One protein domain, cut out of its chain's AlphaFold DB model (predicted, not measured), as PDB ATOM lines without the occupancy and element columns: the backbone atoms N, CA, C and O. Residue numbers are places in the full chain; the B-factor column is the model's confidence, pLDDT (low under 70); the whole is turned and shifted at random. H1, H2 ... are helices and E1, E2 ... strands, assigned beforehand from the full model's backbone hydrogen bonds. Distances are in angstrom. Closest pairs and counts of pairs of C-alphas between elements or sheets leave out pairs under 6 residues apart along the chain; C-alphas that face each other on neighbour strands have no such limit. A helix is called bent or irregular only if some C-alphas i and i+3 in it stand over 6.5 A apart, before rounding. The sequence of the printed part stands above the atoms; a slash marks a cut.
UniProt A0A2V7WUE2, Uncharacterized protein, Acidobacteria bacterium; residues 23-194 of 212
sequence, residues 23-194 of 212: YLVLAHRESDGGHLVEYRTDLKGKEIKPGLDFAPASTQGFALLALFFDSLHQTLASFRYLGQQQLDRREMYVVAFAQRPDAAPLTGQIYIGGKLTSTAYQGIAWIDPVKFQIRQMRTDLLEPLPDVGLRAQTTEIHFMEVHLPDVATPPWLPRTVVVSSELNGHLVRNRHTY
ATOM      1  N   TYR A  23      44.279  15.470  16.577       86.25
ATOM      2  CA  TYR A  23      43.210  15.733  15.620       86.25
ATOM      3  C   TYR A  23      43.629  16.896  14.734       86.25
ATOM      4  O   TYR A  23      44.067  17.930  15.241       86.25
ATOM      5  N   LEU A  24      43.490  16.719  13.426       85.88
ATOM      6  CA  LEU A  24      43.822  17.727  12.431       85.88
ATOM      7  C   LEU A  24      42.581  18.012  11.593       85.88
ATOM      8  O   LEU A  24      41.957  17.085  11.091       85.88
ATOM      9  N   VAL A  25      42.229  19.285  11.446       81.75
ATOM     10  CA  VAL A  25      41.204  19.726  10.496       81.75
ATOM     11  C   VAL A  25      41.916  20.473   9.382       81.75
ATOM     12  O   VAL A  25      42.562  21.489   9.641       81.75
ATOM     13  N   LEU A  26      41.822  19.955   8.159       79.50
ATOM     14  CA  LEU A  26      42.409  20.569   6.974       79.50
ATOM     15  C   LEU A  26      41.324  21.198   6.117       79.50
ATOM     16  O   LEU A  26      40.306  20.570   5.838       79.50
ATOM     17  N   ALA A  27      41.571  22.435   5.692       75.62
ATOM     18  CA  ALA A  27      40.756  23.110   4.700       75.62
ATOM     19  C   ALA A  27      41.340  22.868   3.310       75.62
ATOM     20  O   ALA A  27      42.421  23.366   2.989       75.62
ATOM     21  N   HIS A  28      40.611  22.127   2.488       70.69
ATOM     22  CA  HIS A  28      40.902  21.970   1.074       70.69
ATOM     23  C   HIS A  28      40.155  23.060   0.320       70.69
ATOM     24  O   HIS A  28      38.938  23.171   0.426       70.69
ATOM     25  N   ARG A  29      40.882  23.911  -0.405       61.59
ATOM     26  CA  ARG A  29      40.278  24.899  -1.302       61.59
ATOM     27  C   ARG A  29      40.187  24.298  -2.693       61.59
ATOM     28  O   ARG A  29      41.213  24.083  -3.329       61.59
ATOM     29  N   GLU A  30      38.962  24.077  -3.145       58.91
ATOM     30  CA  GLU A  30      38.642  23.665  -4.508       58.91
ATOM     31  C   GLU A  30      37.733  24.712  -5.159       58.91
ATOM     32  O   GLU A  30      37.186  25.591  -4.485       58.91
ATOM     33  N   SER A  31      37.623  24.667  -6.487       49.75
ATOM     34  CA  SER A  31      36.868  25.641  -7.286       49.75
ATOM     35  C   SER A  31      35.366  25.680  -6.977       49.75
ATOM     36  O   SER A  31      34.689  26.607  -7.411       49.75
ATOM     37  N   ASP A  32      34.849  24.699  -6.239       53.53
ATOM     38  CA  ASP A  32      33.440  24.507  -5.893       53.53
ATOM     39  C   ASP A  32      33.059  24.971  -4.471       53.53
ATOM     40  O   ASP A  32      31.909  24.818  -4.069       53.53
ATOM     41  N   GLY A  33      33.985  25.578  -3.720       51.41
ATOM     42  CA  GLY A  33      33.709  26.125  -2.382       51.41
ATOM     43  C   GLY A  33      34.591  25.567  -1.269       51.41
ATOM     44  O   GLY A  33      34.603  26.120  -0.170       51.41
ATOM     45  N   GLY A  34      35.404  24.551  -1.568       59.75
ATOM     46  CA  GLY A  34      36.311  23.943  -0.604       59.75
ATOM     47  C   GLY A  34      35.598  23.113   0.467       59.75
ATOM     48  O   GLY A  34      34.411  23.266   0.734       59.75
ATOM     49  N   HIS A  35      36.334  22.199   1.089       66.00
ATOM     50  CA  HIS A  35      35.795  21.277   2.082       66.00
ATOM     51  C   HIS A  35      36.754  21.118   3.263       66.00
ATOM     52  O   HIS A  35      37.970  21.289   3.136       66.00
ATOM     53  N   LEU A  36      36.203  20.815   4.439       73.81
ATOM     54  CA  LEU A  36      36.994  20.513   5.627       73.81
ATOM     55  C   LEU A  36      37.063  19.004   5.833       73.81
ATOM     56  O   LEU A  36      36.036  18.329   5.838       73.81
ATOM     57  N   VAL A  37      38.271  18.490   6.052       75.81
ATOM     58  CA  VAL A  37      38.501  17.081   6.386       75.81
ATOM     59  C   VAL A  37      39.090  16.995   7.784       75.81
ATOM     60  O   VAL A  37      40.106  17.620   8.087       75.81
ATOM     61  N   GLU A  38      38.441  16.220   8.649       79.69
ATOM     62  CA  GLU A  38      39.008  15.825   9.936       79.69
ATOM     63  C   GLU A  38      39.903  14.599   9.721       79.69
ATOM     64  O   GLU A  38      39.504  13.679   9.012       79.69
ATOM     65  N   TYR A  39      41.067  14.566  10.370       80.81
ATOM     66  CA  TYR A  39      41.978  13.428  10.475       80.81
ATOM     67  C   TYR A  39      42.303  13.145  11.941       80.81
ATOM     68  O   TYR A  39      42.357  14.058  12.774       80.81
ATOM     69  N   ARG A  40      42.605  11.879  12.242       83.06
ATOM     70  CA  ARG A  40      43.166  11.450  13.524       83.06
ATOM     71  C   ARG A  40      44.530  10.821  13.300       83.06
ATOM     72  O   ARG A  40      44.675   9.943  12.457       83.06
ATOM     73  N   THR A  41      45.510  11.213  14.099       86.25
ATOM     74  CA  THR A  41      46.844  10.614  14.095       86.25
ATOM     75  C   THR A  41      47.251  10.158  15.495       86.25
ATOM     76  O   THR A  41      46.721  10.623  16.513       86.25
ATOM     77  N   ASP A  42      48.185   9.213  15.559       86.19
ATOM     78  CA  ASP A  42      48.922   8.932  16.784       86.19
ATOM     79  C   ASP A  42      49.846  10.113  17.149       86.19
ATOM     80  O   ASP A  42      49.991  11.092  16.413       86.19
ATOM     81  N   LEU A  43      50.509  10.031  18.302       86.19
ATOM     82  CA  LEU A  43      51.420  11.093  18.747       86.19
ATOM     83  C   LEU A  43      52.685  11.232  17.876       86.19
ATOM     84  O   LEU A  43      53.422  12.198  18.043       86.19
ATOM     85  N   LYS A  44      52.948  10.283  16.969       88.56
ATOM     86  CA  LYS A  44      54.054  10.317  16.000       88.56
ATOM     87  C   LYS A  44      53.606  10.858  14.635       88.56
ATOM     88  O   LYS A  44      54.418  10.911  13.718       88.56
ATOM     89  N   GLY A  45      52.341  11.258  14.498       84.00
ATOM     90  CA  GLY A  45      51.781  11.782  13.256       84.00
ATOM     91  C   GLY A  45      51.346  10.707  12.258       84.00
ATOM     92  O   GLY A  45      50.966  11.054  11.144       84.00
ATOM     93  N   LYS A  46      51.356   9.420  12.629       86.00
ATOM     94  CA  LYS A  46      50.815   8.357  11.774       86.00
ATOM     95  C   LYS A  46      49.292   8.395  11.833       86.00
ATOM     96  O   LYS A  46      48.721   8.359  12.921       86.00
ATOM     97  N   GLU A  47      48.638   8.450  10.678       83.88
ATOM     98  CA  GLU A  47      47.177   8.392  10.591       83.88
ATOM     99  C   GLU A  47      46.629   7.119  11.250       83.88
ATOM    100  O   GLU A  47      47.154   6.021  11.055       83.88
ATOM    101  N   ILE A  48      45.568   7.288  12.038       78.00
ATOM    102  CA  ILE A  48      44.787   6.206  12.628       78.00
ATOM    103  C   ILE A  48      43.431   6.206  11.946       78.00
ATOM    104  O   ILE A  48      42.640   7.135  12.126       78.00
ATOM    105  N   LYS A  49      43.138   5.128  11.220       70.00
ATOM    106  CA  LYS A  49      41.843   4.972  10.564       70.00
ATOM    107  C   LYS A  49      40.821   4.409  11.556       70.00
ATOM    108  O   LYS A  49      41.057   3.348  12.145       70.00
ATOM    109  N   PRO A  50      39.681   5.090  11.770       62.53
ATOM    110  CA  PRO A  50      38.642   4.594  12.663       62.53
ATOM    111  C   PRO A  50      38.128   3.213  12.220       62.53
ATOM    112  O   PRO A  50      37.815   3.027  11.051       62.53
ATOM    113  N   GLY A  51      38.018   2.249  13.140       57.88
ATOM    114  CA  GLY A  51      37.359   0.959  12.893       57.88
ATOM    115  C   GLY A  51      38.230  -0.186  12.350       57.88
ATOM    116  O   GLY A  51      37.767  -1.319  12.395       57.88
ATOM    117  N   LEU A  52      39.471   0.067  11.908       52.59
ATOM    118  CA  LEU A  52      40.412  -0.982  11.464       52.59
ATOM    119  C   LEU A  52      41.517  -1.287  12.487       52.59
ATOM    120  O   LEU A  52      41.830  -2.454  12.702       52.59
ATOM    121  N   ASP A  53      42.065  -0.264  13.154       47.56
ATOM    122  CA  ASP A  53      43.258  -0.434  14.001       47.56
ATOM    123  C   ASP A  53      42.946  -0.510  15.508       47.56
ATOM    124  O   ASP A  53      43.636  -1.203  16.250       47.56
ATOM    125  N   PHE A  54      41.900   0.181  15.978       45.78
ATOM    126  CA  PHE A  54      41.471   0.203  17.382       45.78
ATOM    127  C   PHE A  54      39.979   0.532  17.489       45.78
ATOM    128  O   PHE A  54      39.527   1.508  16.895       45.78
ATOM    129  N   ALA A  55      39.261  -0.250  18.304       55.59
ATOM    130  CA  ALA A  55      37.831  -0.146  18.611       55.59
ATOM    131  C   ALA A  55      36.911  -0.115  17.357       55.59
ATOM    132  O   ALA A  55      36.863   0.892  16.651       55.59
ATOM    133  N   PRO A  56      36.092  -1.159  17.113       50.88
ATOM    134  CA  PRO A  56      35.161  -1.227  15.971       50.88
ATOM    135  C   PRO A  56      34.219  -0.017  15.834       50.88
ATOM    136  O   PRO A  56      33.691   0.251  14.760       50.88
ATOM    137  N   ALA A  57      34.034   0.728  16.926       54.72
ATOM    138  CA  ALA A  57      33.186   1.903  17.023       54.72
ATOM    139  C   ALA A  57      33.962   3.223  17.165       54.72
ATOM    140  O   ALA A  57      33.422   4.193  17.692       54.72
ATOM    141  N   SER A  58      35.232   3.283  16.751       62.81
ATOM    142  CA  SER A  58      35.918   4.568  16.641       62.81
ATOM    143  C   SER A  58      35.185   5.433  15.615       62.81
ATOM    144  O   SER A  58      35.046   5.042  14.461       62.81
ATOM    145  N   THR A  59      34.740   6.610  16.039       65.81
ATOM    146  CA  THR A  59      33.994   7.569  15.220       65.81
ATOM    147  C   THR A  59      34.825   8.837  14.980       65.81
ATOM    148  O   THR A  59      35.750   9.130  15.742       65.81
ATOM    149  N   GLN A  60      34.542   9.585  13.912       70.94
ATOM    150  CA  GLN A  60      35.238  10.822  13.506       70.94
ATOM    151  C   GLN A  60      34.266  11.727  12.731       70.94
ATOM    152  O   GLN A  60      33.279  11.215  12.206       70.94
ATOM    153  N   GLY A  61      34.540  13.034  12.661       72.19
ATOM    154  CA  GLY A  61      33.727  14.022  11.934       72.19
ATOM    155  C   GLY A  61      32.987  15.009  12.845       72.19
ATOM    156  O   GLY A  61      32.416  15.991  12.375       72.19
ATOM    157  N   PHE A  62      33.000  14.791  14.165       76.06
ATOM    158  CA  PHE A  62      32.233  15.616  15.108       76.06
ATOM    159  C   PHE A  62      32.834  16.996  15.344       76.06
ATOM    160  O   PHE A  62      32.124  17.886  15.813       76.06
ATOM    161  N   ALA A  63      34.115  17.197  15.014       71.31
ATOM    162  CA  ALA A  63      34.744  18.507  15.142       71.31
ATOM    163  C   ALA A  63      34.101  19.550  14.211       71.31
ATOM    164  O   ALA A  63      34.197  20.750  14.468       71.31
ATOM    165  N   LEU A  64      33.432  19.084  13.152       77.69
ATOM    166  CA  LEU A  64      32.905  19.894  12.059       77.69
ATOM    167  C   LEU A  64      31.388  20.117  12.133       77.69
ATOM    168  O   LEU A  64      30.862  20.908  11.360       77.69
ATOM    169  N   LEU A  65      30.670  19.487  13.073       80.81
ATOM    170  CA  LEU A  65      29.197  19.555  13.121       80.81
ATOM    171  C   LEU A  65      28.644  20.973  13.338       80.81
ATOM    172  O   LEU A  65      27.549  21.285  12.879       80.81
ATOM    173  N   ALA A  66      29.404  21.862  13.984       83.75
ATOM    174  CA  ALA A  66      29.004  23.263  14.135       83.75
ATOM    175  C   ALA A  66      28.881  24.006  12.793       83.75
ATOM    176  O   ALA A  66      28.150  24.990  12.708       83.75
ATOM    177  N   LEU A  67      29.552  23.529  11.741       79.62
ATOM    178  CA  LEU A  67      29.529  24.155  10.419       79.62
ATOM    179  C   LEU A  67      28.169  24.054   9.741       79.62
ATOM    180  O   LEU A  67      27.934  24.785   8.789       79.62
ATOM    181  N   PHE A  68      27.244  23.225  10.230       77.44
ATOM    182  CA  PHE A  68      25.864  23.233   9.732       77.44
ATOM    183  C   PHE A  68      25.169  24.580   9.942       77.44
ATOM    184  O   PHE A  68      24.214  24.885   9.240       77.44
ATOM    185  N   PHE A  69      25.660  25.389  10.884       84.75
ATOM    186  CA  PHE A  69      25.192  26.752  11.125       84.75
ATOM    187  C   PHE A  69      25.998  27.814  10.355       84.75
ATOM    188  O   PHE A  69      25.706  29.002  10.487       84.75
ATOM    189  N   ASP A  70      26.996  27.418   9.557       80.88
ATOM    190  CA  ASP A  70      27.705  28.340   8.668       80.88
ATOM    191  C   ASP A  70      26.749  28.888   7.599       80.88
ATOM    192  O   ASP A  70      25.903  28.166   7.068       80.88
ATOM    193  N   SER A  71      26.897  30.170   7.262       80.62
ATOM    194  CA  SER A  71      26.076  30.837   6.248       80.62
ATOM    195  C   SER A  71      26.076  30.126   4.893       80.62
ATOM    196  O   SER A  71      25.048  30.119   4.219       80.62
ATOM    197  N   LEU A  72      27.187  29.489   4.515       76.62
ATOM    198  CA  LEU A  72      27.309  28.737   3.265       76.62
ATOM    199  C   LEU A  72      26.444  27.467   3.253       76.62
ATOM    200  O   LEU A  72      26.062  27.002   2.183       76.62
ATOM    201  N   HIS A  73      26.099  26.926   4.424       78.19
ATOM    202  CA  HIS A  73      25.294  25.711   4.565       78.19
ATOM    203  C   HIS A  73      23.839  25.988   4.966       78.19
ATOM    204  O   HIS A  73      23.055  25.048   5.089       78.19
ATOM    205  N   GLN A  74      23.440  27.254   5.144       81.19
ATOM    206  CA  GLN A  74      22.095  27.604   5.619       81.19
ATOM    207  C   GLN A  74      20.973  27.052   4.737       81.19
ATOM    208  O   GLN A  74      19.926  26.671   5.247       81.19
ATOM    209  N   THR A  75      21.173  26.973   3.421       84.06
ATOM    210  CA  THR A  75      20.168  26.436   2.488       84.06
ATOM    211  C   THR A  75      20.020  24.914   2.569       84.06
ATOM    212  O   THR A  75      19.009  24.370   2.114       84.06
ATOM    213  N   LEU A  76      20.997  24.235   3.181       84.00
ATOM    214  CA  LEU A  76      21.085  22.780   3.316       84.00
ATOM    215  C   LEU A  76      20.393  22.261   4.580       84.00
ATOM    216  O   LEU A  76      20.400  21.058   4.834       84.00
ATOM    217  N   ALA A  77      19.805  23.143   5.386       87.62
ATOM    218  CA  ALA A  77      19.064  22.783   6.582       87.62
ATOM    219  C   ALA A  77      17.851  23.698   6.777       87.62
ATOM    220  O   ALA A  77      17.809  24.835   6.319       87.62
ATOM    221  N   SER A  78      16.838  23.189   7.469       91.69
ATOM    222  CA  SER A  78      15.747  24.003   8.002       91.69
ATOM    223  C   SER A  78      16.046  24.351   9.452       91.69
ATOM    224  O   SER A  78      16.542  23.501  10.189       91.69
ATOM    225  N   PHE A  79      15.702  25.568   9.871       94.31
ATOM    226  CA  PHE A  79      15.933  26.055  11.230       94.31
ATOM    227  C   PHE A  79      14.634  26.552  11.851       94.31
ATOM    228  O   PHE A  79      13.803  27.172  11.185       94.31
ATOM    229  N   ARG A  80      14.465  26.308  13.151       97.19
ATOM    230  CA  ARG A  80      13.321  26.791  13.922       97.19
ATOM    231  C   ARG A  80      13.768  27.281  15.286       97.19
ATOM    232  O   ARG A  80      14.309  26.518  16.082       97.19
ATOM    233  N   TYR A  81      13.474  28.540  15.583       97.75
ATOM    234  CA  TYR A  81      13.613  29.069  16.934       97.75
ATOM    235  C   TYR A  81      12.560  28.440  17.856       97.75
ATOM    236  O   TYR A  81      11.366  28.454  17.548       97.75
ATOM    237  N   LEU A  82      13.012  27.858  18.965       98.31
ATOM    238  CA  LEU A  82      12.172  27.173  19.952       98.31
ATOM    239  C   LEU A  82      11.927  28.005  21.215       98.31
ATOM    240  O   LEU A  82      11.113  27.612  22.045       98.31
ATOM    241  N   GLY A  83      12.608  29.143  21.362       98.25
ATOM    242  CA  GLY A  83      12.525  29.995  22.544       98.25
ATOM    243  C   GLY A  83      13.854  30.091  23.285       98.25
ATOM    244  O   GLY A  83      14.927  29.896  22.709       98.25
ATOM    245  N   GLN A  84      13.770  30.400  24.574       97.94
ATOM    246  CA  GLN A  84      14.920  30.583  25.450       97.94
ATOM    247  C   GLN A  84      14.984  29.494  26.517       97.94
ATOM    248  O   GLN A  84      13.959  29.032  27.018       97.94
ATOM    249  N   GLN A  85      16.199  29.102  26.889       97.69
ATOM    250  CA  GLN A  85      16.447  28.159  27.974       97.69
ATOM    251  C   GLN A  85      17.681  28.579  28.775       97.69
ATOM    252  O   GLN A  85      18.676  29.025  28.207       97.69
ATOM    253  N   GLN A  86      17.635  28.398  30.095       96.06
ATOM    254  CA  GLN A  86      18.800  28.575  30.961       96.06
ATOM    255  C   GLN A  86      19.800  27.422  30.784       96.06
ATOM    256  O   GLN A  86      19.452  26.258  30.992       96.06
ATOM    257  N   LEU A  87      21.051  27.752  30.464       91.69
ATOM    258  CA  LEU A  87      22.198  26.843  30.424       91.69
ATOM    259  C   LEU A  87      23.365  27.496  31.170       91.69
ATOM    260  O   LEU A  87      23.729  28.632  30.879       91.69
ATOM    261  N   ASP A  88      23.941  26.812  32.160       87.25
ATOM    262  CA  ASP A  88      25.021  27.353  33.005       87.25
ATOM    263  C   ASP A  88      24.718  28.758  33.576       87.25
ATOM    264  O   ASP A  88      25.587  29.631  33.639       87.25
ATOM    265  N   ARG A  89      23.462  28.974  34.007       90.88
ATOM    266  CA  ARG A  89      22.929  30.255  34.525       90.88
ATOM    267  C   ARG A  89      22.924  31.404  33.504       90.88
ATOM    268  O   ARG A  89      22.874  32.569  33.901       90.88
ATOM    269  N   ARG A  90      23.004  31.097  32.209       92.88
ATOM    270  CA  ARG A  90      22.845  32.048  31.106       92.88
ATOM    271  C   ARG A  90      21.628  31.679  30.279       92.88
ATOM    272  O   ARG A  90      21.423  30.514  29.951       92.88
ATOM    273  N   GLU A  91      20.843  32.682  29.922       97.12
ATOM    274  CA  GLU A  91      19.750  32.506  28.979       97.12
ATOM    275  C   GLU A  91      20.314  32.316  27.570       97.12
ATOM    276  O   GLU A  91      21.141  33.102  27.109       97.12
ATOM    277  N   MET A  92      19.881  31.252  26.904       98.12
ATOM    278  CA  MET A  92      20.349  30.844  25.586       98.12
ATOM    279  C   MET A  92      19.177  30.796  24.618       98.12
ATOM    280  O   MET A  92      18.118  30.277  24.978       98.12
ATOM    281  N   TYR A  93      19.377  31.238  23.377       98.25
ATOM    282  CA  TYR A  93      18.453  30.889  22.302       98.25
ATOM    283  C   TYR A  93      18.547  29.398  22.009       98.25
ATOM    284  O   TYR A  93      19.641  28.852  21.866       98.25
ATOM    285  N   VAL A  94      17.393  28.752  21.887       98.38
ATOM    286  CA  VAL A  94      17.277  27.350  21.504       98.38
ATOM    287  C   VAL A  94      16.806  27.297  20.060       98.38
ATOM    288  O   VAL A  94      15.712  27.761  19.737       98.38
ATOM    289  N   VAL A  95      17.635  26.743  19.181       97.88
ATOM    290  CA  VAL A  95      17.332  26.615  17.753       97.88
ATOM    291  C   VAL A  95      17.364  25.144  17.375       97.88
ATOM    292  O   VAL A  95      18.403  24.497  17.485       97.88
ATOM    293  N   ALA A  96      16.229  24.619  16.923       97.44
ATOM    294  CA  ALA A  96      16.179  23.326  16.261       97.44
ATOM    295  C   ALA A  96      16.641  23.454  14.813       97.44
ATOM    296  O   ALA A  96      16.385  24.468  14.158       97.44
ATOM    297  N   PHE A  97      17.278  22.405  14.309       94.19
ATOM    298  CA  PHE A  97      17.665  22.305  12.914       94.19
ATOM    299  C   PHE A  97      17.477  20.882  12.386       94.19
ATOM    300  O   PHE A  97      17.542  19.915  13.146       94.19
ATOM    301  N   ALA A  98      17.269  20.756  11.081       92.88
ATOM    302  CA  ALA A  98      17.278  19.482  10.370       92.88
ATOM    303  C   ALA A  98      17.908  19.680   8.993       92.88
ATOM    304  O   ALA A  98      17.467  20.548   8.237       92.88
ATOM    305  N   GLN A  99      18.944  18.904   8.677       89.12
ATOM    306  CA  GLN A  99      19.526  18.895   7.338       89.12
ATOM    307  C   GLN A  99      18.493  18.416   6.316       89.12
ATOM    308  O   GLN A  99      17.608  17.624   6.633       89.12
ATOM    309  N   ARG A 100      18.617  18.924   5.093       86.56
ATOM    310  CA  ARG A 100      17.751  18.657   3.947       86.56
ATOM    311  C   ARG A 100      18.433  17.657   3.011       86.56
ATOM    312  O   ARG A 100      19.330  18.061   2.269       86.56
ATOM    313  N   PRO A 101      18.044  16.369   3.020       79.62
ATOM    314  CA  PRO A 101      18.664  15.367   2.150       79.62
ATOM    315  C   PRO A 101      18.472  15.659   0.652       79.62
ATOM    316  O   PRO A 101      19.245  15.181  -0.172       79.62
ATOM    317  N   ASP A 102      17.459  16.456   0.303       78.94
ATOM    318  CA  ASP A 102      17.073  16.841  -1.057       78.94
ATOM    319  C   ASP A 102      17.932  17.966  -1.673       78.94
ATOM    320  O   ASP A 102      17.847  18.207  -2.875       78.94
ATOM    321  N   ALA A 103      18.759  18.665  -0.885       70.69
ATOM    322  CA  ALA A 103      19.328  19.967  -1.254       70.69
ATOM    323  C   ALA A 103      20.834  19.977  -1.635       70.69
ATOM    324  O   ALA A 103      21.457  21.022  -1.485       70.69
ATOM    325  N   ALA A 104      21.388  18.882  -2.194       57.59
ATOM    326  CA  ALA A 104      22.813  18.628  -2.568       57.59
ATOM    327  C   ALA A 104      23.605  17.753  -1.545       57.59
ATOM    328  O   ALA A 104      23.060  17.445  -0.484       57.59
ATOM    329  N   PRO A 105      24.809  17.207  -1.867       55.81
ATOM    330  CA  PRO A 105      25.239  15.900  -1.362       55.81
ATOM    331  C   PRO A 105      25.592  15.922   0.132       55.81
ATOM    332  O   PRO A 105      26.636  16.427   0.530       55.81
ATOM    333  N   LEU A 106      24.695  15.334   0.931       53.97
ATOM    334  CA  LEU A 106      24.876  14.778   2.281       53.97
ATOM    335  C   LEU A 106      25.986  15.442   3.110       53.97
ATOM    336  O   LEU A 106      27.113  14.952   3.194       53.97
ATOM    337  N   THR A 107      25.651  16.546   3.770       60.72
ATOM    338  CA  THR A 107      26.626  17.345   4.523       60.72
ATOM    339  C   THR A 107      27.036  16.761   5.878       60.72
ATOM    340  O   THR A 107      27.791  17.389   6.604       60.72
ATOM    341  N   GLY A 108      26.640  15.537   6.228       63.97
ATOM    342  CA  GLY A 108      27.238  14.773   7.322       63.97
ATOM    343  C   GLY A 108      28.112  13.639   6.796       63.97
ATOM    344  O   GLY A 108      27.627  12.772   6.076       63.97
ATOM    345  N   GLN A 109      29.380  13.586   7.200       70.94
ATOM    346  CA  GLN A 109      30.244  12.433   6.950       70.94
ATOM    347  C   GLN A 109      30.612  11.768   8.272       70.94
ATOM    348  O   GLN A 109      31.058  12.434   9.206       70.94
ATOM    349  N   ILE A 110      30.426  10.452   8.350       71.38
ATOM    350  CA  ILE A 110      30.836   9.659   9.505       71.38
ATOM    351  C   ILE A 110      31.647   8.444   9.069       71.38
ATOM    352  O   ILE A 110      31.324   7.774   8.091       71.38
ATOM    353  N   TYR A 111      32.697   8.146   9.829       72.19
ATOM    354  CA  TYR A 111      33.445   6.901   9.699       72.19
ATOM    355  C   TYR A 111      32.890   5.850  10.660       72.19
ATOM    356  O   TYR A 111      32.890   6.063  11.874       72.19
ATOM    357  N   ILE A 112      32.453   4.712  10.116       69.88
ATOM    358  CA  ILE A 112      31.976   3.548  10.876       69.88
ATOM    359  C   ILE A 112      32.666   2.309  10.317       69.88
ATOM    360  O   ILE A 112      32.577   2.045   9.120       69.88
ATOM    361  N   GLY A 113      33.393   1.568  11.159       67.38
ATOM    362  CA  GLY A 113      34.102   0.358  10.723       67.38
ATOM    363  C   GLY A 113      35.056   0.587   9.538       67.38
ATOM    364  O   GLY A 113      35.173  -0.273   8.675       67.38
ATOM    365  N   GLY A 114      35.680   1.768   9.438       67.88
ATOM    366  CA  GLY A 114      36.562   2.136   8.324       67.88
ATOM    367  C   GLY A 114      35.860   2.635   7.059       67.88
ATOM    368  O   GLY A 114      36.537   3.103   6.145       67.88
ATOM    369  N   LYS A 115      34.525   2.592   6.997       72.25
ATOM    370  CA  LYS A 115      33.740   3.082   5.861       72.25
ATOM    371  C   LYS A 115      33.277   4.515   6.108       72.25
ATOM    372  O   LYS A 115      32.567   4.786   7.080       72.25
ATOM    373  N   LEU A 116      33.655   5.417   5.205       76.00
ATOM    374  CA  LEU A 116      33.078   6.754   5.134       76.00
ATOM    375  C   LEU A 116      31.641   6.639   4.623       76.00
ATOM    376  O   LEU A 116      31.407   6.126   3.531       76.00
ATOM    377  N   THR A 117      30.690   7.078   5.437       77.12
ATOM    378  CA  THR A 117      29.262   6.993   5.145       77.12
ATOM    379  C   THR A 117      28.654   8.380   5.230       77.12
ATOM    380  O   THR A 117      28.831   9.099   6.216       77.12
ATOM    381  N   SER A 118      27.944   8.741   4.173       80.75
ATOM    382  CA  SER A 118      27.181   9.974   4.095       80.75
ATOM    383  C   SER A 118      25.893   9.862   4.907       80.75
ATOM    384  O   SER A 118      25.234   8.823   4.906       80.75
ATOM    385  N   THR A 119      25.529  10.927   5.608       82.69
ATOM    386  CA  THR A 119      24.338  10.971   6.458       82.69
ATOM    387  C   THR A 119      23.796  12.395   6.580       82.69
ATOM    388  O   THR A 119      24.426  13.360   6.142       82.69
ATOM    389  N   ALA A 120      22.617  12.515   7.178       86.56
ATOM    390  CA  ALA A 120      21.987  13.769   7.544       86.56
ATOM    391  C   ALA A 120      21.664  13.757   9.040       86.56
ATOM    392  O   ALA A 120      21.322  12.723   9.621       86.56
ATOM    393  N   TYR A 121      21.763  14.925   9.654       90.12
ATOM    394  CA  TYR A 121      21.540  15.148  11.067       90.12
ATOM    395  C   TYR A 121      20.391  16.124  11.290       90.12
ATOM    396  O   TYR A 121      20.139  17.044  10.510       90.12
ATOM    397  N   GLN A 122      19.742  15.945  12.426       93.88
ATOM    398  CA  GLN A 122      18.849  16.915  13.042       93.88
ATOM    399  C   GLN A 122      19.338  17.215  14.450       93.88
ATOM    400  O   GLN A 122      20.185  16.497  14.979       93.88
ATOM    401  N   GLY A 123      18.832  18.267  15.076       95.56
ATOM    402  CA  GLY A 123      19.279  18.575  16.419       95.56
ATOM    403  C   GLY A 123      18.811  19.901  16.972       95.56
ATOM    404  O   GLY A 123      17.913  20.556  16.444       95.56
ATOM    405  N   ILE A 124      19.458  20.274  18.070       97.19
ATOM    406  CA  ILE A 124      19.225  21.505  18.814       97.19
ATOM    407  C   ILE A 124      20.574  22.160  19.107       97.19
ATOM    408  O   ILE A 124      21.521  21.497  19.538       97.19
ATOM    409  N   ALA A 125      20.651  23.471  18.901       97.25
ATOM    410  CA  ALA A 125      21.771  24.307  19.303       97.25
ATOM    411  C   ALA A 125      21.329  25.324  20.363       97.25
ATOM    412  O   ALA A 125      20.271  25.945  20.239       97.25
ATOM    413  N   TRP A 126      22.171  25.510  21.380       97.81
ATOM    414  CA  TRP A 126      22.040  26.558  22.392       97.81
ATOM    415  C   TRP A 126      23.018  27.683  22.064       97.81
ATOM    416  O   TRP A 126      24.238  27.493  22.124       97.81
ATOM    417  N   ILE A 127      22.475  28.843  21.707       97.12
ATOM    418  CA  ILE A 127      23.200  29.960  21.096       97.12
ATOM    419  C   ILE A 127      23.168  31.173  22.024       97.12
ATOM    420  O   ILE A 127      22.107  31.556  22.518       97.12
ATOM    421  N   ASP A 128      24.338  31.752  22.294       95.56
ATOM    422  CA  ASP A 128      24.460  32.944  23.137       95.56
ATOM    423  C   ASP A 128      23.720  34.115  22.466       95.56
ATOM    424  O   ASP A 128      24.018  34.423  21.309       95.56
ATOM    425  N   PRO A 129      22.761  34.771  23.143       95.88
ATOM    426  CA  PRO A 129      21.909  35.771  22.505       95.88
ATOM    427  C   PRO A 129      22.632  37.094  22.217       95.88
ATOM    428  O   PRO A 129      22.099  37.925  21.486       95.88
ATOM    429  N   VAL A 130      23.826  37.306  22.786       93.44
ATOM    430  CA  VAL A 130      24.601  38.544  22.631       93.44
ATOM    431  C   VAL A 130      25.629  38.402  21.518       93.44
ATOM    432  O   VAL A 130      25.772  39.291  20.682       93.44
ATOM    433  N   LYS A 131      26.376  37.295  21.517       91.69
ATOM    434  CA  LYS A 131      27.501  37.085  20.595       91.69
ATOM    435  C   LYS A 131      27.279  35.962  19.576       91.69
ATOM    436  O   LYS A 131      28.186  35.671  18.800       91.69
ATOM    437  N   PHE A 132      26.111  35.321  19.592       92.69
ATOM    438  CA  PHE A 132      25.683  34.285  18.643       92.69
ATOM    439  C   PHE A 132      26.576  33.040  18.582       92.69
ATOM    440  O   PHE A 132      26.609  32.322  17.586       92.69
ATOM    441  N   GLN A 133      27.290  32.742  19.666       93.38
ATOM    442  CA  GLN A 133      28.137  31.556  19.732       93.38
ATOM    443  C   GLN A 133      27.329  30.342  20.161       93.38
ATOM    444  O   GLN A 133      26.602  30.392  21.154       93.38
ATOM    445  N   ILE A 134      27.511  29.230  19.457       94.88
ATOM    446  CA  ILE A 134      26.958  27.940  19.865       94.88
ATOM    447  C   ILE A 134      27.746  27.461  21.090       94.88
ATOM    448  O   ILE A 134      28.939  27.176  21.001       94.88
ATOM    449  N   ARG A 135      27.091  27.392  22.253       95.56
ATOM    450  CA  ARG A 135      27.700  26.930  23.517       95.56
ATOM    451  C   ARG A 135      27.559  25.425  23.685       95.56
ATOM    452  O   ARG A 135      28.468  24.763  24.187       95.56
ATOM    453  N   GLN A 136      26.430  24.899  23.229       96.44
ATOM    454  CA  GLN A 136      26.119  23.482  23.233       96.44
ATOM    455  C   GLN A 136      25.351  23.123  21.965       96.44
ATOM    456  O   GLN A 136      24.566  23.920  21.451       96.44
ATOM    457  N   MET A 137      25.573  21.912  21.475       96.50
ATOM    458  CA  MET A 137      24.813  21.322  20.383       96.50
ATOM    459  C   MET A 137      24.495  19.876  20.735       96.50
ATOM    460  O   MET A 137      25.345  19.157  21.260       96.50
ATOM    461  N   ARG A 138      23.277  19.448  20.427       96.38
ATOM    462  CA  ARG A 138      22.907  18.041  20.368       96.38
ATOM    463  C   ARG A 138      22.492  17.727  18.944       96.38
ATOM    464  O   ARG A 138      21.658  18.443  18.399       96.38
ATOM    465  N   THR A 139      23.040  16.664  18.375       94.31
ATOM    466  CA  THR A 139      22.606  16.130  17.088       94.31
ATOM    467  C   THR A 139      22.107  14.706  17.246       94.31
ATOM    468  O   THR A 139      22.575  13.963  18.107       94.31
ATOM    469  N   ASP A 140      21.169  14.333  16.399       94.50
ATOM    470  CA  ASP A 140      20.656  12.988  16.234       94.50
ATOM    471  C   ASP A 140      20.698  12.650  14.735       94.50
ATOM    472  O   ASP A 140      20.638  13.552  13.887       94.50
ATOM    473  N   LEU A 141      20.824  11.368  14.383       91.75
ATOM    474  CA  LEU A 141      20.617  10.955  12.992       91.75
ATOM    475  C   LEU A 141      19.228  11.386  12.527       91.75
ATOM    476  O   LEU A 141      18.240  11.249  13.254       91.75
ATOM    477  N   LEU A 142      19.159  11.887  11.299       91.69
ATOM    478  CA  LEU A 142      17.878  12.120  10.653       91.69
ATOM    479  C   LEU A 142      17.211  10.781  10.313       91.69
ATOM    480  O   LEU A 142      16.027  10.604  10.586       91.69
ATOM    481  N   GLU A 143      17.992   9.826   9.798       91.00
ATOM    482  CA  GLU A 143      17.536   8.490   9.409       91.00
ATOM    483  C   GLU A 143      18.565   7.401   9.787       91.00
ATOM    484  O   GLU A 143      19.771   7.677   9.819       91.00
ATOM    485  N   PRO A 144      18.124   6.158  10.072       92.50
ATOM    486  CA  PRO A 144      19.018   5.014  10.269       92.50
ATOM    487  C   PRO A 144      19.892   4.713   9.040       92.50
ATOM    488  O   PRO A 144      19.469   4.903   7.904       92.50
ATOM    489  N   LEU A 145      21.080   4.142   9.263       88.81
ATOM    490  CA  LEU A 145      22.020   3.711   8.219       88.81
ATOM    491  C   LEU A 145      22.211   2.178   8.273       88.81
ATOM    492  O   LEU A 145      23.194   1.692   8.852       88.81
ATOM    493  N   PRO A 146      21.282   1.387   7.699       88.88
ATOM    494  CA  PRO A 146      21.293  -0.074   7.812       88.88
ATOM    495  C   PRO A 146      22.520  -0.730   7.161       88.88
ATOM    496  O   PRO A 146      23.035  -1.702   7.705       88.88
ATOM    497  N   ASP A 147      23.057  -0.160   6.077       85.25
ATOM    498  CA  ASP A 147      24.236  -0.676   5.355       85.25
ATOM    499  C   ASP A 147      25.511  -0.753   6.205       85.25
ATOM    500  O   ASP A 147      26.471  -1.439   5.852       85.25
ATOM    501  N   VAL A 148      25.545  -0.004   7.306       83.19
ATOM    502  CA  VAL A 148      26.640   0.015   8.285       83.19
ATOM    503  C   VAL A 148      26.157  -0.365   9.685       83.19
ATOM    504  O   VAL A 148      26.889  -0.206  10.658       83.19
ATOM    505  N   GLY A 149      24.922  -0.867   9.787       86.69
ATOM    506  CA  GLY A 149      24.309  -1.338  11.023       86.69
ATOM    507  C   GLY A 149      24.041  -0.256  12.068       86.69
ATOM    508  O   GLY A 149      23.813  -0.593  13.230       86.69
ATOM    509  N   LEU A 150      24.092   1.029  11.701       87.88
ATOM    510  CA  LEU A 150      23.871   2.133  12.631       87.88
ATOM    511  C   LEU A 150      22.382   2.491  12.669       87.88
ATOM    512  O   LEU A 150      21.866   3.120  11.748       87.88
ATOM    513  N   ARG A 151      21.685   2.106  13.742       92.81
ATOM    514  CA  ARG A 151      20.243   2.361  13.889       92.81
ATOM    515  C   ARG A 151      19.942   3.765  14.397       92.81
ATOM    516  O   ARG A 151      18.992   4.395  13.945       92.81
ATOM    517  N   ALA A 152      20.736   4.237  15.352       93.31
ATOM    518  CA  ALA A 152      20.578   5.540  15.981       93.31
ATOM    519  C   ALA A 152      21.940   6.071  16.431       93.31
ATOM    520  O   ALA A 152      22.824   5.294  16.797       93.31
ATOM    521  N   GLN A 153      22.093   7.391  16.442       91.88
ATOM    522  CA  GLN A 153      23.233   8.058  17.056       91.88
ATOM    523  C   GLN A 153      22.809   9.421  17.580       91.88
ATOM    524  O   GLN A 153      22.238  10.206  16.831       91.88
ATOM    525  N   THR A 154      23.171   9.698  18.828       94.88
ATOM    526  CA  THR A 154      23.070  11.008  19.469       94.88
ATOM    527  C   THR A 154      24.476  11.524  19.747       94.88
ATOM    528  O   THR A 154      25.294  10.818  20.343       94.88
ATOM    529  N   THR A 155      24.760  12.758  19.344       93.50
ATOM    530  CA  THR A 155      26.013  13.451  19.647       93.50
ATOM    531  C   THR A 155      25.732  14.680  20.493       93.50
ATOM    532  O   THR A 155      24.995  15.563  20.077       93.50
ATOM    533  N   GLU A 156      26.359  14.773  21.658       96.44
ATOM    534  CA  GLU A 156      26.331  15.955  22.518       96.44
ATOM    535  C   GLU A 156      27.691  16.651  22.466       96.44
ATOM    536  O   GLU A 156      28.728  16.026  22.704       96.44
ATOM    537  N   ILE A 157      27.695  17.947  22.163       95.56
ATOM    538  CA  ILE A 157      28.900  18.754  21.980       95.56
ATOM    539  C   ILE A 157      28.833  19.960  22.901       95.56
ATOM    540  O   ILE A 157      27.891  20.747  22.836       95.56
ATOM    541  N   HIS A 158      29.857  20.130  23.731       96.31
ATOM    542  CA  HIS A 158      30.067  21.351  24.505       96.31
ATOM    543  C   HIS A 158      31.223  22.121  23.891       96.31
ATOM    544  O   HIS A 158      32.310  21.563  23.722       96.31
ATOM    545  N   PHE A 159      31.010  23.397  23.598       95.00
ATOM    546  CA  PHE A 159      32.011  24.266  22.995       95.00
ATOM    547  C   PHE A 159      32.731  25.096  24.055       95.00
ATOM    548  O   PHE A 159      32.237  25.316  25.163       95.00
ATOM    549  N   MET A 160      33.925  25.560  23.712       94.75
ATOM    550  CA  MET A 160      34.653  26.551  24.491       94.75
ATOM    551  C   MET A 160      35.301  27.575  23.573       94.75
ATOM    552  O   MET A 160      35.659  27.262  22.440       94.75
ATOM    553  N   GLU A 161      35.500  28.773  24.101       94.44
ATOM    554  CA  GLU A 161      36.322  29.788  23.459       94.44
ATOM    555  C   GLU A 161      37.783  29.329  23.408       94.44
ATOM    556  O   GLU A 161      38.353  28.895  24.415       94.44
ATOM    557  N   VAL A 162      38.392  29.416  22.229       93.81
ATOM    558  CA  VAL A 162      39.778  29.018  21.999       93.81
ATOM    559  C   VAL A 162      40.568  30.219  21.517       93.81
ATOM    560  O   VAL A 162      40.299  30.771  20.458       93.81
ATOM    561  N   HIS A 163      41.590  30.587  22.280       93.31
ATOM    562  CA  HIS A 163      42.514  31.645  21.899       93.31
ATOM    563  C   HIS A 163      43.661  31.029  21.104       93.31
ATOM    564  O   HIS A 163      44.432  30.227  21.633       93.31
ATOM    565  N   LEU A 164      43.738  31.377  19.823       90.81
ATOM    566  CA  LEU A 164      44.793  30.944  18.914       90.81
ATOM    567  C   LEU A 164      45.719  32.132  18.622       90.81
ATOM    568  O   LEU A 164      45.219  33.251  18.482       90.81
ATOM    569  N   PRO A 165      47.040  31.912  18.487       88.88
ATOM    570  CA  PRO A 165      47.941  32.942  17.982       88.88
ATOM    571  C   PRO A 165      47.448  33.485  16.635       88.88
ATOM    572  O   PRO A 165      46.952  32.725  15.798       88.88
ATOM    573  N   ASP A 166      47.565  34.799  16.442       86.00
ATOM    574  CA  ASP A 166      47.229  35.495  15.191       86.00
ATOM    575  C   ASP A 166      45.770  35.312  14.718       86.00
ATOM    576  O   ASP A 166      45.461  35.355  13.522       86.00
ATOM    577  N   VAL A 167      44.847  35.097  15.662       86.81
ATOM    578  CA  VAL A 167      43.398  35.062  15.424       86.81
ATOM    579  C   VAL A 167      42.725  36.122  16.293       86.81
ATOM    580  O   VAL A 167      42.601  35.957  17.503       86.81
ATOM    581  N   ALA A 168      42.282  37.216  15.666       88.19
ATOM    582  CA  ALA A 168      41.703  38.365  16.371       88.19
ATOM    583  C   ALA A 168      40.368  38.049  17.066       88.19
ATOM    584  O   ALA A 168      40.099  38.571  18.145       88.19
ATOM    585  N   THR A 169      39.549  37.183  16.461       88.56
ATOM    586  CA  THR A 169      38.258  36.755  17.013       88.56
ATOM    587  C   THR A 169      38.357  35.294  17.445       88.56
ATOM    588  O   THR A 169      38.369  34.421  16.572       88.56
ATOM    589  N   PRO A 170      38.429  35.001  18.757       90.81
ATOM    590  CA  PRO A 170      38.541  33.634  19.251       90.81
ATOM    591  C   PRO A 170      37.384  32.747  18.756       90.81
ATOM    592  O   PRO A 170      36.216  33.069  19.004       90.81
ATOM    593  N   PRO A 171      37.662  31.627  18.060       89.06
ATOM    594  CA  PRO A 171      36.618  30.691  17.671       89.06
ATOM    595  C   PRO A 171      36.081  29.916  18.878       89.06
ATOM    596  O   PRO A 171      36.774  29.690  19.873       89.06
ATOM    597  N   TRP A 172      34.844  29.443  18.747       92.25
ATOM    598  CA  TRP A 172      34.234  28.501  19.680       92.25
ATOM    599  C   TRP A 172      34.356  27.089  19.120       92.25
ATOM    600  O   TRP A 172      33.699  26.750  18.141       92.25
ATOM    601  N   LEU A 173      35.228  26.275  19.720       92.38
ATOM    602  CA  LEU A 173      35.557  24.934  19.230       92.38
ATOM    603  C   LEU A 173      35.116  23.843  20.225       92.38
ATOM    604  O   LEU A 173      34.978  24.123  21.421       92.38
ATOM    605  N   PRO A 174      34.879  22.598  19.767       93.31
ATOM    606  CA  PRO A 174      34.385  21.511  20.615       93.31
ATOM    607  C   PRO A 174      35.306  21.163  21.793       93.31
ATOM    608  O   PRO A 174      36.315  20.503  21.632       93.31
ATOM    609  N   ARG A 175      34.939  21.473  23.033       95.25
ATOM    610  CA  ARG A 175      35.694  21.042  24.224       95.25
ATOM    611  C   ARG A 175      35.496  19.562  24.534       95.25
ATOM    612  O   ARG A 175      36.428  18.854  24.920       95.25
ATOM    613  N   THR A 176      34.251  19.102  24.481       95.12
ATOM    614  CA  THR A 176      33.864  17.719  24.784       95.12
ATOM    615  C   THR A 176      32.819  17.280  23.780       95.12
ATOM    616  O   THR A 176      31.892  18.035  23.503       95.12
ATOM    617  N   VAL A 177      32.969  16.059  23.276       92.88
ATOM    618  CA  VAL A 177      31.980  15.402  22.424       92.88
ATOM    619  C   VAL A 177      31.650  14.055  23.044       92.88
ATOM    620  O   VAL A 177      32.555  13.294  23.391       92.88
ATOM    621  N   VAL A 178      30.368  13.757  23.186       93.62
ATOM    622  CA  VAL A 178      29.882  12.446  23.601       93.62
ATOM    623  C   VAL A 178      28.990  11.900  22.504       93.62
ATOM    624  O   VAL A 178      27.988  12.514  22.164       93.62
ATOM    625  N   VAL A 179      29.351  10.742  21.967       90.50
ATOM    626  CA  VAL A 179      28.612  10.051  20.911       90.50
ATOM    627  C   VAL A 179      28.024   8.791  21.520       90.50
ATOM    628  O   VAL A 179      28.769   7.976  22.064       90.50
ATOM    629  N   SER A 180      26.709   8.635  21.463       92.31
ATOM    630  CA  SER A 180      26.013   7.410  21.865       92.31
ATOM    631  C   SER A 180      25.320   6.835  20.645       92.31
ATOM    632  O   SER A 180      24.542   7.539  20.011       92.31
ATOM    633  N   SER A 181      25.601   5.581  20.320       89.62
ATOM    634  CA  SER A 181      25.161   4.943  19.083       89.62
ATOM    635  C   SER A 181      24.570   3.571  19.362       89.62
ATOM    636  O   SER A 181      25.044   2.856  20.241       89.62
ATOM    637  N   GLU A 182      23.578   3.181  18.571       91.44
ATOM    638  CA  GLU A 182      23.125   1.799  18.478       91.44
ATOM    639  C   GLU A 182      23.663   1.187  17.184       91.44
ATOM    640  O   GLU A 182      23.148   1.451  16.097       91.44
ATOM    641  N   LEU A 183      24.736   0.408  17.308       86.38
ATOM    642  CA  LEU A 183      25.496  -0.166  16.202       86.38
ATOM    643  C   LEU A 183      25.410  -1.692  16.255       86.38
ATOM    644  O   LEU A 183      25.842  -2.299  17.233       86.38
ATOM    645  N   ASN A 184      24.879  -2.320  15.206       86.62
ATOM    646  CA  ASN A 184      24.710  -3.776  15.105       86.62
ATOM    647  C   ASN A 184      23.998  -4.393  16.327       86.62
ATOM    648  O   ASN A 184      24.398  -5.441  16.826       86.62
ATOM    649  N   GLY A 185      22.969  -3.712  16.848       85.81
ATOM    650  CA  GLY A 185      22.219  -4.141  18.037       85.81
ATOM    651  C   GLY A 185      22.931  -3.897  19.373       85.81
ATOM    652  O   GLY A 185      22.430  -4.304  20.420       85.81
ATOM    653  N   HIS A 186      24.084  -3.223  19.365       85.31
ATOM    654  CA  HIS A 186      24.845  -2.889  20.563       85.31
ATOM    655  C   HIS A 186      24.827  -1.390  20.843       85.31
ATOM    656  O   HIS A 186      25.017  -0.570  19.947       85.31
ATOM    657  N   LEU A 187      24.672  -1.029  22.117       87.81
ATOM    658  CA  LEU A 187      24.860   0.343  22.568       87.81
ATOM    659  C   LEU A 187      26.350   0.625  22.743       87.81
ATOM    660  O   LEU A 187      27.037  -0.046  23.514       87.81
ATOM    661  N   VAL A 188      26.838   1.643  22.045       85.12
ATOM    662  CA  VAL A 188      28.228   2.085  22.109       85.12
ATOM    663  C   VAL A 188      28.285   3.553  22.487       85.12
ATOM    664  O   VAL A 188      27.532   4.369  21.961       85.12
ATOM    665  N   ARG A 189      29.196   3.906  23.396       88.25
ATOM    666  CA  ARG A 189      29.395   5.285  23.837       88.25
ATOM    667  C   ARG A 189      30.859   5.681  23.718       88.25
ATOM    668  O   ARG A 189      31.719   5.081  24.356       88.25
ATOM    669  N   ASN A 190      31.124   6.730  22.948       86.00
ATOM    670  CA  ASN A 190      32.440   7.333  22.787       86.00
ATOM    671  C   ASN A 190      32.463   8.718  23.430       86.00
ATOM    672  O   ASN A 190      31.522   9.500  23.291       86.00
ATOM    673  N   ARG A 191      33.557   9.045  24.118       90.50
ATOM    674  CA  ARG A 191      33.787  10.379  24.674       90.50
ATOM    675  C   ARG A 191      35.116  10.924  24.177       90.50
ATOM    676  O   ARG A 191      36.163  10.334  24.422       90.50
ATOM    677  N   HIS A 192      35.065  12.100  23.570       87.94
ATOM    678  CA  HIS A 192      36.222  12.875  23.150       87.94
ATOM    679  C   HIS A 192      36.375  14.093  24.058       87.94
ATOM    680  O   HIS A 192      35.401  14.710  24.494       87.94
ATOM    681  N   THR A 193      37.615  14.446  24.374       92.12
ATOM    682  CA  THR A 193      37.948  15.676  25.096       92.12
ATOM    683  C   THR A 193      39.102  16.338  24.370       92.12
ATOM    684  O   THR A 193      40.209  15.801  24.354       92.12
ATOM    685  N   TYR A 194      38.833  17.492  23.771       90.94
ATOM    686  CA  TYR A 194      39.799  18.226  22.964       90.94
ATOM    687  C   TYR A 194      40.468  19.305  23.805       90.94
ATOM    688  O   TYR A 194      39.839  19.957  24.644       90.94
TER     689      TYR A 194
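What this domain is: This is residues 23 to 194 of the 212 residues of an uncharacterized protein of Acidobacteria bacterium (UniProt A0A2V7WUE2). A twisted wall of seven strands curls round one short helix, H1, which sits in the hollow close to the middle of the domain. The hairpin of E1 and E2 lies on the open side of H1, apart from the wall; a second small hairpin, E5 with E6, runs on from E6 into the wall's strand E7, with E5 near H1, and a second short helix, H2, lies near the wall's E3 and E4 end. The printed part has 172 residues, with two named helices and eleven named strands in the order E1 E2 H1 H2 E3 E4 E5 E6 E7 E8 E9 E10 E11; the class is mostly strand. The large sheet has the order E3, E4, E7, E8, E9, E10, E11 and is antiparallel throughout. The whole is compact, with a radius of gyration of the C-alphas of 16.4 A and spans of 44 by 38 by 37 A.

How they stand to each other: Start at the first printed residue with E1, residues 23 to 28, and E2, residues 35 to 41. They form a hairpin, antiparallel at 152 degrees, with N 24 and O 39 at 3.0 A, within hydrogen-bond range. Go on along a long link to H1, residues 62 to 69; the closest C-alphas of E2 and H1 are those of Glu 38 and Ala 63, 7.2 A apart. Next is H2, residues 71 to 76, close to H1 but not clearly touching, with the C-alphas of Phe 68 and Gln 74 closest at 7.1 A, and about perpendicular at 86 degrees. Both helices are irregular: C-alphas 63 and 66 are 7.5 A apart, and so are C-alphas 72 and 75. Of the O i to N i+4 pairs, 0 of 4 in H1 and 0 of 2 in H2 are within hydrogen-bond range, against 4 of 5 and 2 of 3 O i to N i+3 pairs. Look then at E3, residues 77 to 87, an edge strand that bends by 77 degrees at residue 84, in a hairpin with E4, residues 90 to 99, where N 80 and O 96 are 2.8 A apart. E5, residues 108 to 112, and E6, residues 115 to 119, form a hairpin, with N 110 and O 117 at 3.0 A. E6 runs on into E7, residues 121 to 127, at 69 degrees, and E7 is antiparallel to E4, with N 95 and O 125 at 3.0 A. From E7 follow a meander, each strand the antiparallel neighbour of the one before, through E8, residues 134 to 141, E9, residues 150 to 161, E10, residues 172 to 183, and E11, residues 186 to 193. Along it find N 124 and O 138 at 2.9 A, N 139 and O 155 at 2.8 A, N 156 and O 178 at 2.8 A, and N 179 and O 190 at 2.8 A. H1 is on this sheet, which curls round it; the C-alphas of Ala 63 and Pro 174 are the closest of H1 and E10, at 6.3 A. H2 only grazes the sheet, with residues 73 to 76. E1 and E2 are apart from E3 to E11.

Where its parts are: Find C-alpha 23, where E1 begins, at (43.210, 15.733, 15.620). H1 begins at C-alpha 62, at (32.233, 15.616, 15.108). E3 measures 24.4 A from first to last C-alpha, E4 27.4 A, E9 32.2 A, E10 30.2 A and E11 23.2 A. E11 ends at C-alpha 193, at (37.948, 15.676, 25.096).

The domain as a whole: The two C-alphas farthest apart are those of Asp 166 and Gly 185, at 47.0 A, while those of Tyr 23 and Tyr 194 are 8.5 A apart. The printed part has no cut. The link from E2 to H1, residues 42 to 61, is long. The mean pLDDT of the printed part is 83.7; it is under 70 at residues 29 to 35, 50 to 59, 104 to 108 and 112 to 114.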